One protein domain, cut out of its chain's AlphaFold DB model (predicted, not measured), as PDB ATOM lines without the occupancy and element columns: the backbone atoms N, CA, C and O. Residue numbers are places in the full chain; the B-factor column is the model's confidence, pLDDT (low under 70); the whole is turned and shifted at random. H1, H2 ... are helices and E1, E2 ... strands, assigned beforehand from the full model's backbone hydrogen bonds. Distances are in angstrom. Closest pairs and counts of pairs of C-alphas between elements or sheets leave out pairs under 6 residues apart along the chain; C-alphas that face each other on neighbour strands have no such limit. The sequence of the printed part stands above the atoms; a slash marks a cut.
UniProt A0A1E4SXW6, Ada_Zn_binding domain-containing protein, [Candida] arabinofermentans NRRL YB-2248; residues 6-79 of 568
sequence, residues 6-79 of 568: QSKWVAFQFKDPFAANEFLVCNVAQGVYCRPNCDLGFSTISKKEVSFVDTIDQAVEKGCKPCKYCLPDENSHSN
ATOM      1  N   GLN A   6     215.595 218.950 115.988       87.75
ATOM      2  CA  GLN A   6     215.497 220.165 115.174       87.75
ATOM      3  C   GLN A   6     215.384 221.424 116.051       87.75
ATOM      4  O   GLN A   6     216.012 222.441 115.756       87.75
ATOM      5  N   SER A   7     214.637 221.365 117.161       87.94
ATOM      6  CA  SER A   7     214.538 222.488 118.103       87.94
ATOM      7  C   SER A   7     215.840 222.720 118.885       87.94
ATOM      8  O   SER A   7     216.214 223.877 119.091       87.94
ATOM      9  N   LYS A   8     216.576 221.652 119.235       92.12
ATOM     10  CA  LYS A   8     217.921 221.730 119.834       92.12
ATOM     11  C   LYS A   8     218.945 222.295 118.832       92.12
ATOM     12  O   LYS A   8     219.708 223.197 119.178       92.12
ATOM     13  N   TRP A   9     218.882 221.882 117.562       90.81
ATOM     14  CA  TRP A   9     219.679 222.426 116.453       90.81
ATOM     15  C   TRP A   9     219.460 223.919 116.228       90.81
ATOM     16  O   TRP A   9     220.435 224.660 116.125       90.81
ATOM     17  N   VAL A  10     218.205 224.374 116.168       88.25
ATOM     18  CA  VAL A  10     217.884 225.803 116.021       88.25
ATOM     19  C   VAL A  10     218.399 226.586 117.230       88.25
ATOM     20  O   VAL A  10     219.074 227.598 117.055       88.25
ATOM     21  N   ALA A  11     218.164 226.098 118.448       91.31
ATOM     22  CA  ALA A  11     218.654 226.747 119.660       91.31
ATOM     23  C   ALA A  11     220.188 226.872 119.692       91.31
ATOM     24  O   ALA A  11     220.700 227.941 120.015       91.31
ATOM     25  N   PHE A  12     220.921 225.833 119.283       91.19
ATOM     26  CA  PHE A  12     222.382 225.860 119.181       91.19
ATOM     27  C   PHE A  12     222.882 226.786 118.056       91.19
ATOM     28  O   PHE A  12     223.727 227.647 118.296       91.19
ATOM     29  N   GLN A  13     222.314 226.693 116.846       88.38
ATOM     30  CA  GLN A  13     222.677 227.542 115.698       88.38
ATOM     31  C   GLN A  13     222.533 229.042 116.004       88.38
ATOM     32  O   GLN A  13     223.315 229.863 115.518       88.38
ATOM     33  N   PHE A  14     221.526 229.396 116.801       88.69
ATOM     34  CA  PHE A  14     221.195 230.768 117.181       88.69
ATOM     35  C   PHE A  14     221.651 231.150 118.603       88.69
ATOM     36  O   PHE A  14     221.390 232.265 119.072       88.69
ATOM     37  N   LYS A  15     222.389 230.253 119.273       91.50
ATOM     38  CA  LYS A  15     222.993 230.445 120.601       91.50
ATOM     39  C   LYS A  15     221.971 230.875 121.663       91.50
ATOM     40  O   LYS A  15     222.243 231.763 122.467       91.50
ATOM     41  N   ASP A  16     220.775 230.296 121.617       93.00
ATOM     42  CA  ASP A  16     219.590 230.720 122.370       93.00
ATOM     43  C   ASP A  16     219.856 230.769 123.892       93.00
ATOM     44  O   ASP A  16     220.093 229.724 124.502       93.00
ATOM     45  N   PRO A  17     219.802 231.953 124.539       93.50
ATOM     46  CA  PRO A  17     220.085 232.089 125.968       93.50
ATOM     47  C   PRO A  17     219.175 231.253 126.869       93.50
ATOM     48  O   PRO A  17     219.601 230.843 127.943       93.50
ATOM     49  N   PHE A  18     217.940 230.976 126.436       93.88
ATOM     50  CA  PHE A  18     216.993 230.162 127.204       93.88
ATOM     51  C   PHE A  18     217.345 228.663 127.170       93.88
ATOM     52  O   PHE A  18     216.928 227.923 128.052       93.88
ATOM     53  N   ALA A  19     218.142 228.209 126.197       93.44
ATOM     54  CA  ALA A  19     218.584 226.818 126.094       93.44
ATOM     55  C   ALA A  19     219.790 226.486 126.991       93.44
ATOM     56  O   ALA A  19     220.171 225.324 127.097       93.44
ATOM     57  N   ALA A  20     220.403 227.486 127.636       91.81
ATOM     58  CA  ALA A  20     221.711 227.378 128.288       91.81
ATOM     59  C   ALA A  20     221.805 226.346 129.436       91.81
ATOM     60  O   ALA A  20     222.915 225.967 129.815       91.81
ATOM     61  N   ASN A  21     220.671 225.893 129.979       90.56
ATOM     62  CA  ASN A  21     220.593 224.841 131.001       90.56
ATOM     63  C   ASN A  21     219.519 223.776 130.686       90.56
ATOM     64  O   ASN A  21     219.110 223.049 131.581       90.56
ATOM     65  N   GLU A  22     219.026 223.704 129.440       92.75
ATOM     66  CA  GLU A  22     217.982 222.737 129.045       92.75
ATOM     67  C   GLU A  22     218.518 221.483 128.337       92.75
ATOM     68  O   GLU A  22     217.829 220.469 128.303       92.75
ATOM     69  N   PHE A  23     219.707 221.559 127.739       94.88
ATOM     70  CA  PHE A  23     220.440 220.429 127.156       94.88
ATOM     71  C   PHE A  23     221.913 220.824 126.962       94.88
ATOM     72  O   PHE A  23     222.269 221.998 127.076       94.88
ATOM     73  N   LEU A  24     222.771 219.859 126.637       94.94
ATOM     74  CA  LEU A  24     224.187 220.058 126.326       94.94
ATOM     75  C   LEU A  24     224.499 219.684 124.871       94.94
ATOM     76  O   LEU A  24     223.805 218.888 124.234       94.94
ATOM     77  N   VAL A  25     225.573 220.273 124.343       94.25
ATOM     78  CA  VAL A  25     226.046 220.085 122.967       94.25
ATOM     79  C   VAL A  25     227.447 219.481 122.984       94.25
ATOM     80  O   VAL A  25     228.410 220.164 123.335       94.25
ATOM     81  N   CYS A  26     227.571 218.218 122.590       93.25
ATOM     82  CA  CYS A  26     228.845 217.506 122.490       93.25
ATOM     83  C   CYS A  26     229.401 217.613 121.068       93.25
ATOM     84  O   CYS A  26     228.711 217.231 120.122       93.25
ATOM     85  N   ASN A  27     230.652 218.057 120.915       90.38
ATOM     86  CA  ASN A  27     231.418 217.834 119.688       90.38
ATOM     87  C   ASN A  27     232.342 216.630 119.909       90.38
ATOM     88  O   ASN A  27     233.346 216.733 120.616       90.38
ATOM     89  N   VAL A  28     231.999 215.499 119.289       84.44
ATOM     90  CA  VAL A  28     232.706 214.224 119.474       84.44
ATOM     91  C   VAL A  28     234.126 214.291 118.903       84.44
ATOM     92  O   VAL A  28     235.062 213.818 119.540       84.44
ATOM     93  N   ALA A  29     234.323 214.956 117.758       85.12
ATOM     94  CA  ALA A  29     235.642 215.096 117.132       85.12
ATOM     95  C   ALA A  29     236.606 215.995 117.928       85.12
ATOM     96  O   ALA A  29     237.821 215.862 117.800       85.12
ATOM     97  N   GLN A  30     236.079 216.901 118.761       85.94
ATOM     98  CA  GLN A  30     236.882 217.766 119.633       85.94
ATOM     99  C   GLN A  30     236.900 217.308 121.104       85.94
ATOM    100  O   GLN A  30     237.606 217.910 121.910       85.94
ATOM    101  N   GLY A  31     236.161 216.250 121.461       89.81
ATOM    102  CA  GLY A  31     236.159 215.656 122.803       89.81
ATOM    103  C   GLY A  31     235.689 216.602 123.913       89.81
ATOM    104  O   GLY A  31     236.206 216.543 125.032       89.81
ATOM    105  N   VAL A  32     234.744 217.506 123.628       90.75
ATOM    106  CA  VAL A  32     234.277 218.548 124.565       90.75
ATOM    107  C   VAL A  32     232.762 218.757 124.447       90.75
ATOM    108  O   VAL A  32     232.191 218.632 123.363       90.75
ATOM    109  N   TYR A  33     232.111 219.111 125.559       93.75
ATOM    110  CA  TYR A  33     230.698 219.498 125.611       93.75
ATOM    111  C   TYR A  33     230.491 220.940 126.098       93.75
ATOM    112  O   TYR A  33     231.246 221.456 126.924       93.75
ATOM    113  N   CYS A  34     229.463 221.601 125.562       92.75
ATOM    114  CA  CYS A  34     229.131 223.008 125.790       92.75
ATOM    115  C   CYS A  34     227.652 223.211 126.154       92.75
ATOM    116  O   CYS A  34     226.794 222.418 125.768       92.75
ATOM    117  N   ARG A  35     227.340 224.347 126.792       93.38
ATOM    118  CA  ARG A  35     225.980 224.908 126.829       93.38
ATOM    119  C   ARG A  35     225.582 225.418 125.424       93.38
ATOM    120  O   ARG A  35     226.455 225.951 124.732       93.38
ATOM    121  N   PRO A  36     224.306 225.338 124.992       92.69
ATOM    122  CA  PRO A  36     223.891 225.685 123.624       92.69
ATOM    123  C   PRO A  36     224.092 227.153 123.222       92.69
ATOM    124  O   PRO A  36     224.127 227.459 122.035       92.69
ATOM    125  N   ASN A  37     224.243 228.061 124.189       92.44
ATOM    126  CA  ASN A  37     224.532 229.478 123.958       92.44
ATOM    127  C   ASN A  37     226.037 229.804 123.831       92.44
ATOM    128  O   ASN A  37     226.383 230.958 123.579       92.44
ATOM    129  N   CYS A  38     226.929 228.827 124.017       90.44
ATOM    130  CA  CYS A  38     228.375 229.025 123.962       90.44
ATOM    131  C   CYS A  38     228.869 229.266 122.529       90.44
ATOM    132  O   CYS A  38     228.602 228.472 121.629       90.44
ATOM    133  N   ASP A  39     229.661 230.320 122.328       84.06
ATOM    134  CA  ASP A  39     230.316 230.620 121.051       84.06
ATOM    135  C   ASP A  39     231.843 230.567 121.071       84.06
ATOM    136  O   ASP A  39     232.461 230.566 120.009       84.06
ATOM    137  N   LEU A  40     232.442 230.440 122.254       80.25
ATOM    138  CA  LEU A  40     233.878 230.215 122.433       80.25
ATOM    139  C   LEU A  40     234.270 228.727 122.427       80.25
ATOM    140  O   LEU A  40     235.454 228.406 122.451       80.25
ATOM    141  N   GLY A  41     233.293 227.815 122.432       61.91
ATOM    142  CA  GLY A  41     233.536 226.372 122.486       61.91
ATOM    143  C   GLY A  41     234.237 225.842 121.237       61.91
ATOM    144  O   GLY A  41     235.320 225.270 121.339       61.91
ATOM    145  N   PHE A  42     233.620 226.044 120.066       71.88
ATOM    146  CA  PHE A  42     234.018 225.413 118.803       71.88
ATOM    147  C   PHE A  42     233.962 226.414 117.641       71.88
ATOM    148  O   PHE A  42     232.890 226.710 117.118       71.88
ATOM    149  N   SER A  43     235.120 226.920 117.204       58.94
ATOM    150  CA  SER A  43     235.209 227.852 116.063       58.94
ATOM    151  C   SER A  43     234.861 227.210 114.714       58.94
ATOM    152  O   SER A  43     234.523 227.918 113.767       58.94
ATOM    153  N   THR A  44     234.928 225.878 114.627       61.47
ATOM    154  CA  THR A  44     234.635 225.089 113.425       61.47
ATOM    155  C   THR A  44     233.691 223.958 113.812       61.47
ATOM    156  O   THR A  44     234.044 223.123 114.639       61.47
ATOM    157  N   ILE A  45     232.490 223.931 113.228       68.62
ATOM    158  CA  ILE A  45     231.446 222.952 113.558       68.62
ATOM    159  C   ILE A  45     231.039 222.205 112.289       68.62
ATOM    160  O   ILE A  45     230.333 222.736 111.431       68.62
ATOM    161  N   SER A  46     231.455 220.946 112.191       76.81
ATOM    162  CA  SER A  46     230.881 219.990 111.248       76.81
ATOM    163  C   SER A  46     229.552 219.483 111.802       76.81
ATOM    164  O   SER A  46     229.489 218.966 112.919       76.81
ATOM    165  N   LYS A  47     228.468 219.590 111.022       76.38
ATOM    166  CA  LYS A  47     227.134 219.140 111.464       76.38
ATOM    167  C   LYS A  47     227.063 217.644 111.797       76.38
ATOM    168  O   LYS A  47     226.140 217.244 112.493       76.38
ATOM    169  N   LYS A  48     228.005 216.833 111.301       80.44
ATOM    170  CA  LYS A  48     228.050 215.376 111.515       80.44
ATOM    171  C   LYS A  48     228.690 214.965 112.847       80.44
ATOM    172  O   LYS A  48     228.535 213.821 113.251       80.44
ATOM    173  N   GLU A  49     229.417 215.870 113.503       85.44
ATOM    174  CA  GLU A  49     230.204 215.581 114.718       85.44
ATOM    175  C   GLU A  49     229.565 216.152 115.994       85.44
ATOM    176  O   GLU A  49     230.050 215.921 117.104       85.44
ATOM    177  N   VAL A  50     228.456 216.879 115.838       90.69
ATOM    178  CA  VAL A  50     227.627 217.397 116.928       90.69
ATOM    179  C   VAL A  50     226.602 216.345 117.333       90.69
ATOM    180  O   VAL A  50     225.895 215.807 116.487       90.69
ATOM    181  N   SER A  51     226.450 216.116 118.635       92.31
ATOM    182  CA  SER A  51     225.263 215.451 119.173       92.31
ATOM    183  C   SER A  51     224.773 216.152 120.434       92.31
ATOM    184  O   SER A  51     225.567 216.674 121.219       92.31
ATOM    185  N   PHE A  52     223.458 216.159 120.633       95.31
ATOM    186  CA  PHE A  52     222.851 216.669 121.858       95.31
ATOM    187  C   PHE A  52     222.749 215.562 122.908       95.31
ATOM    188  O   PHE A  52     222.636 214.378 122.572       95.31
ATOM    189  N   VAL A  53     222.816 215.960 124.174       95.31
ATOM    190  CA  VAL A  53     222.603 215.112 125.355       95.31
ATOM    191  C   VAL A  53     221.917 215.932 126.439       95.31
ATOM    192  O   VAL A  53     222.039 217.157 126.444       95.31
ATOM    193  N   ASP A  54     221.210 215.270 127.347       94.00
ATOM    194  CA  ASP A  54     220.383 215.947 128.352       94.00
ATOM    195  C   ASP A  54     220.997 215.907 129.763       94.00
ATOM    196  O   ASP A  54     220.572 216.661 130.634       94.00
ATOM    197  N   THR A  55     222.052 215.107 129.981       94.12
ATOM    198  CA  THR A  55     222.850 215.109 131.223       94.12
ATOM    199  C   THR A  55     224.354 215.206 130.956       94.12
ATOM    200  O   THR A  55     224.829 214.964 129.844       94.12
ATOM    201  N   ILE A  56     225.118 215.555 131.997       93.94
ATOM    202  CA  ILE A  56     226.588 215.570 131.966       93.94
ATOM    203  C   ILE A  56     227.144 214.153 131.761       93.94
ATOM    204  O   ILE A  56     228.084 213.975 130.992       93.94
ATOM    205  N   ASP A  57     226.539 213.134 132.374       94.69
ATOM    206  CA  ASP A  57     227.012 211.744 132.292       94.69
ATOM    207  C   ASP A  57     226.986 211.226 130.850       94.69
ATOM    208  O   ASP A  57     227.975 210.678 130.370       94.69
ATOM    209  N   GLN A  58     225.910 211.519 130.109       95.38
ATOM    210  CA  GLN A  58     225.791 211.224 128.675       95.38
ATOM    211  C   GLN A  58     226.842 211.957 127.819       95.38
ATOM    212  O   GLN A  58     227.175 211.515 126.717       95.38
ATOM    213  N   ALA A  59     227.363 213.097 128.285       93.94
ATOM    214  CA  ALA A  59     228.458 213.799 127.622       93.94
ATOM    215  C   ALA A  59     229.811 213.122 127.900       93.94
ATOM    216  O   ALA A  59     230.614 212.941 126.983       93.94
ATOM    217  N   VAL A  60     230.041 212.711 129.150       93.75
ATOM    218  CA  VAL A  60     231.261 212.015 129.588       93.75
ATOM    219  C   VAL A  60     231.354 210.610 128.980       93.75
ATOM    220  O   VAL A  60     232.427 210.224 128.524       93.75
ATOM    221  N   GLU A  61     230.237 209.886 128.870       94.94
ATOM    222  CA  GLU A  61     230.131 208.594 128.175       94.94
ATOM    223  C   GLU A  61     230.520 208.710 126.689       94.94
ATOM    224  O   GLU A  61     231.242 207.869 126.157       94.94
ATOM    225  N   LYS A  62     230.159 209.824 126.037       91.94
ATOM    226  CA  LYS A  62     230.615 210.192 124.681       91.94
ATOM    227  C   LYS A  62     232.065 210.712 124.633       91.94
ATOM    228  O   LYS A  62     232.454 211.368 123.665       91.94
ATOM    229  N   GLY A  63     232.862 210.478 125.676       91.88
ATOM    230  CA  GLY A  63     234.268 210.882 125.777       91.88
ATOM    231  C   GLY A  63     234.504 212.394 125.869       91.88
ATOM    232  O   GLY A  63     235.645 212.842 125.725       91.88
ATOM    233  N   CYS A  64     233.457 213.198 126.079       92.44
ATOM    234  CA  CYS A  64     233.548 214.653 126.033       92.44
ATOM    235  C   CYS A  64     233.839 215.270 127.413       92.44
ATOM    236  O   CYS A  64     233.317 214.840 128.438       92.44
ATOM    237  N   LYS A  65     234.655 216.329 127.435       92.38
ATOM    238  CA  LYS A  65     235.076 217.076 128.638       92.38
ATOM    239  C   LYS A  65     234.362 218.437 128.750       92.38
ATOM    240  O   LYS A  65     233.984 218.993 127.719       92.38
ATOM    241  N   PRO A  66     234.189 219.021 129.951       92.31
ATOM    242  CA  PRO A  66     233.494 220.301 130.103       92.31
ATOM    243  C   PRO A  66     234.222 221.465 129.409       92.31
ATOM    244  O   PRO A  66     235.443 221.617 129.494       92.31
ATOM    245  N   CYS A  67     233.459 222.329 128.738       89.50
ATOM    246  CA  CYS A  67     233.977 223.545 128.116       89.50
ATOM    247  C   CYS A  67     234.389 224.609 129.148       89.50
ATOM    248  O   CYS A  67     233.560 225.124 129.900       89.50
ATOM    249  N   LYS A  68     235.654 225.043 129.074       85.75
ATOM    250  CA  LYS A  68     236.274 226.058 129.950       85.75
ATOM    251  C   LYS A  68     235.641 227.461 129.899       85.75
ATOM    252  O   LYS A  68     235.973 228.293 130.734       85.75
ATOM    253  N   TYR A  69     234.768 227.747 128.930       86.06
ATOM    254  CA  TYR A  69     234.168 229.077 128.744       86.06
ATOM    255  C   TYR A  69     232.708 229.174 129.194       86.06
ATOM    256  O   TYR A  69     232.289 230.219 129.678       86.06
ATOM    257  N   CYS A  70     231.918 228.112 129.025       88.81
ATOM    258  CA  CYS A  70     230.501 228.106 129.412       88.81
ATOM    259  C   CYS A  70     230.205 227.258 130.653       88.81
ATOM    260  O   CYS A  70     229.038 227.149 131.008       88.81
ATOM    261  N   LEU A  71     231.240 226.661 131.261       88.25
ATOM    262  CA  LEU A  71     231.210 225.927 132.534       88.25
ATOM    263  C   LEU A  71     229.908 225.104 132.695       88.25
ATOM    264  O   LEU A  71     229.047 225.417 133.520       88.25
ATOM    265  N   PRO A  72     229.708 224.096 131.817       89.50
ATOM    266  CA  PRO A  72     228.503 223.266 131.817       89.50
ATOM    267  C   PRO A  72     228.426 222.344 133.041       89.50
ATOM    268  O   PRO A  72     227.331 221.967 133.435       89.50
ATOM    269  N   ASP A  73     229.575 222.023 133.641       86.06
ATOM    270  CA  ASP A  73     229.699 221.378 134.945       86.06
ATOM    271  C   ASP A  73     230.216 222.408 135.961       86.06
ATOM    272  O   ASP A  73     231.355 222.883 135.873       86.06
ATOM    273  N   GLU A  74     229.363 222.766 136.919       69.00
ATOM    274  CA  GLU A  74     229.617 223.802 137.925       69.00
ATOM    275  C   GLU A  74     230.689 223.385 138.950       69.00
ATOM    276  O   GLU A  74     231.303 224.242 139.586       69.00
ATOM    277  N   ASN A  75     231.035 222.094 139.032       53.44
ATOM    278  CA  ASN A  75     232.145 221.610 139.860       53.44
ATOM    279  C   ASN A  75     233.526 222.103 139.370       53.44
ATOM    280  O   ASN A  75     234.512 222.045 140.109       53.44
ATOM    281  N   SER A  76     233.597 222.672 138.161       52.00
ATOM    282  CA  SER A  76     234.798 223.308 137.591       52.00
ATOM    283  C   SER A  76     235.310 224.530 138.380       52.00
ATOM    284  O   SER A  76     236.393 225.034 138.088       52.00
ATOM    285  N   HIS A  77     234.542 225.054 139.343       53.00
ATOM    286  CA  HIS A  77     234.749 226.387 139.923       53.00
ATOM    287  C   HIS A  77     235.850 226.533 140.989       53.00
ATOM    288  O   HIS A  77     236.151 227.657 141.384       53.00
ATOM    289  N   SER A  78     236.447 225.443 141.485       46.16
ATOM    290  CA  SER A  78     237.167 225.470 142.771       46.16
ATOM    291  C   SER A  78     238.565 226.106 142.777       46.16
ATOM    292  O   SER A  78     239.023 226.494 143.848       46.16
ATOM    293  N   ASN A  79     239.269 226.208 141.641       44.81
ATOM    294  CA  ASN A  79     240.662 226.683 141.606       44.81
ATOM    295  C   ASN A  79     241.010 227.454 140.315       44.81
ATOM    296  O   ASN A  79     241.026 226.877 139.231       44.81
TER     297      ASN A  79
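This is residues 6 to 79 of the 568 residues of the protein "Ada_Zn_binding domain-containing protein" of [Candida] arabinofermentans NRRL YB-2248 (UniProt A0A1E4SXW6). With little regular structure, this domain has a small three-stranded sheet at its core, H2 covering it, H1 grazing it, and long loops around; H3 lies away from the sheet near the printed part's end. The printed part has 74 residues, with three named helices and three named strands in the order H1 E1 E2 E3 H2 H3 along the chain; the sheet, in the order E2 E1 E3, is antiparallel. The class is mixed, with 29 residues in named elements; it is compact, radius of gyration of the C-alphas 11.2 A, spans 35 by 25 by 22 A.

H1, residues 6 to 13, spans 10.3 A from C-alpha 6 at (215.497, 220.165, 115.174). E1 is residues 24 to 27, 10.1 A; E2, 32 to 34; E3, 50 to 53, 10.1 A; H2, 56 to 61, 8.7 A. H3, 74 to 77, ends at C-alpha 77 (234.749, 226.387, 139.923).

E1 and E2 form a hairpin, N 25 to O 34 2.8 A; E1 and E3 are antiparallel at 149 degrees, N 24 to O 53 2.8 A. H1 only grazes the sheet, its closest C-alphas being Lys 8 and Phe 52, 7.3 A. H2 is over E1, height over the sheet 8.7 A, closest C-alphas Cys 26 and Ala 59, 6.3 A. In H1 and H2 every O i to N i+4 pair is within hydrogen-bond range; H3 is too short for one.

The farthest C-alphas, Gln 6 and Asn 79, are 37.1 A apart. The printed part has no cut; links E2 to E3 and H2 to H3 are long. The pLDDT is under 70 at residues 41, 43 to 45 and 74 to 79.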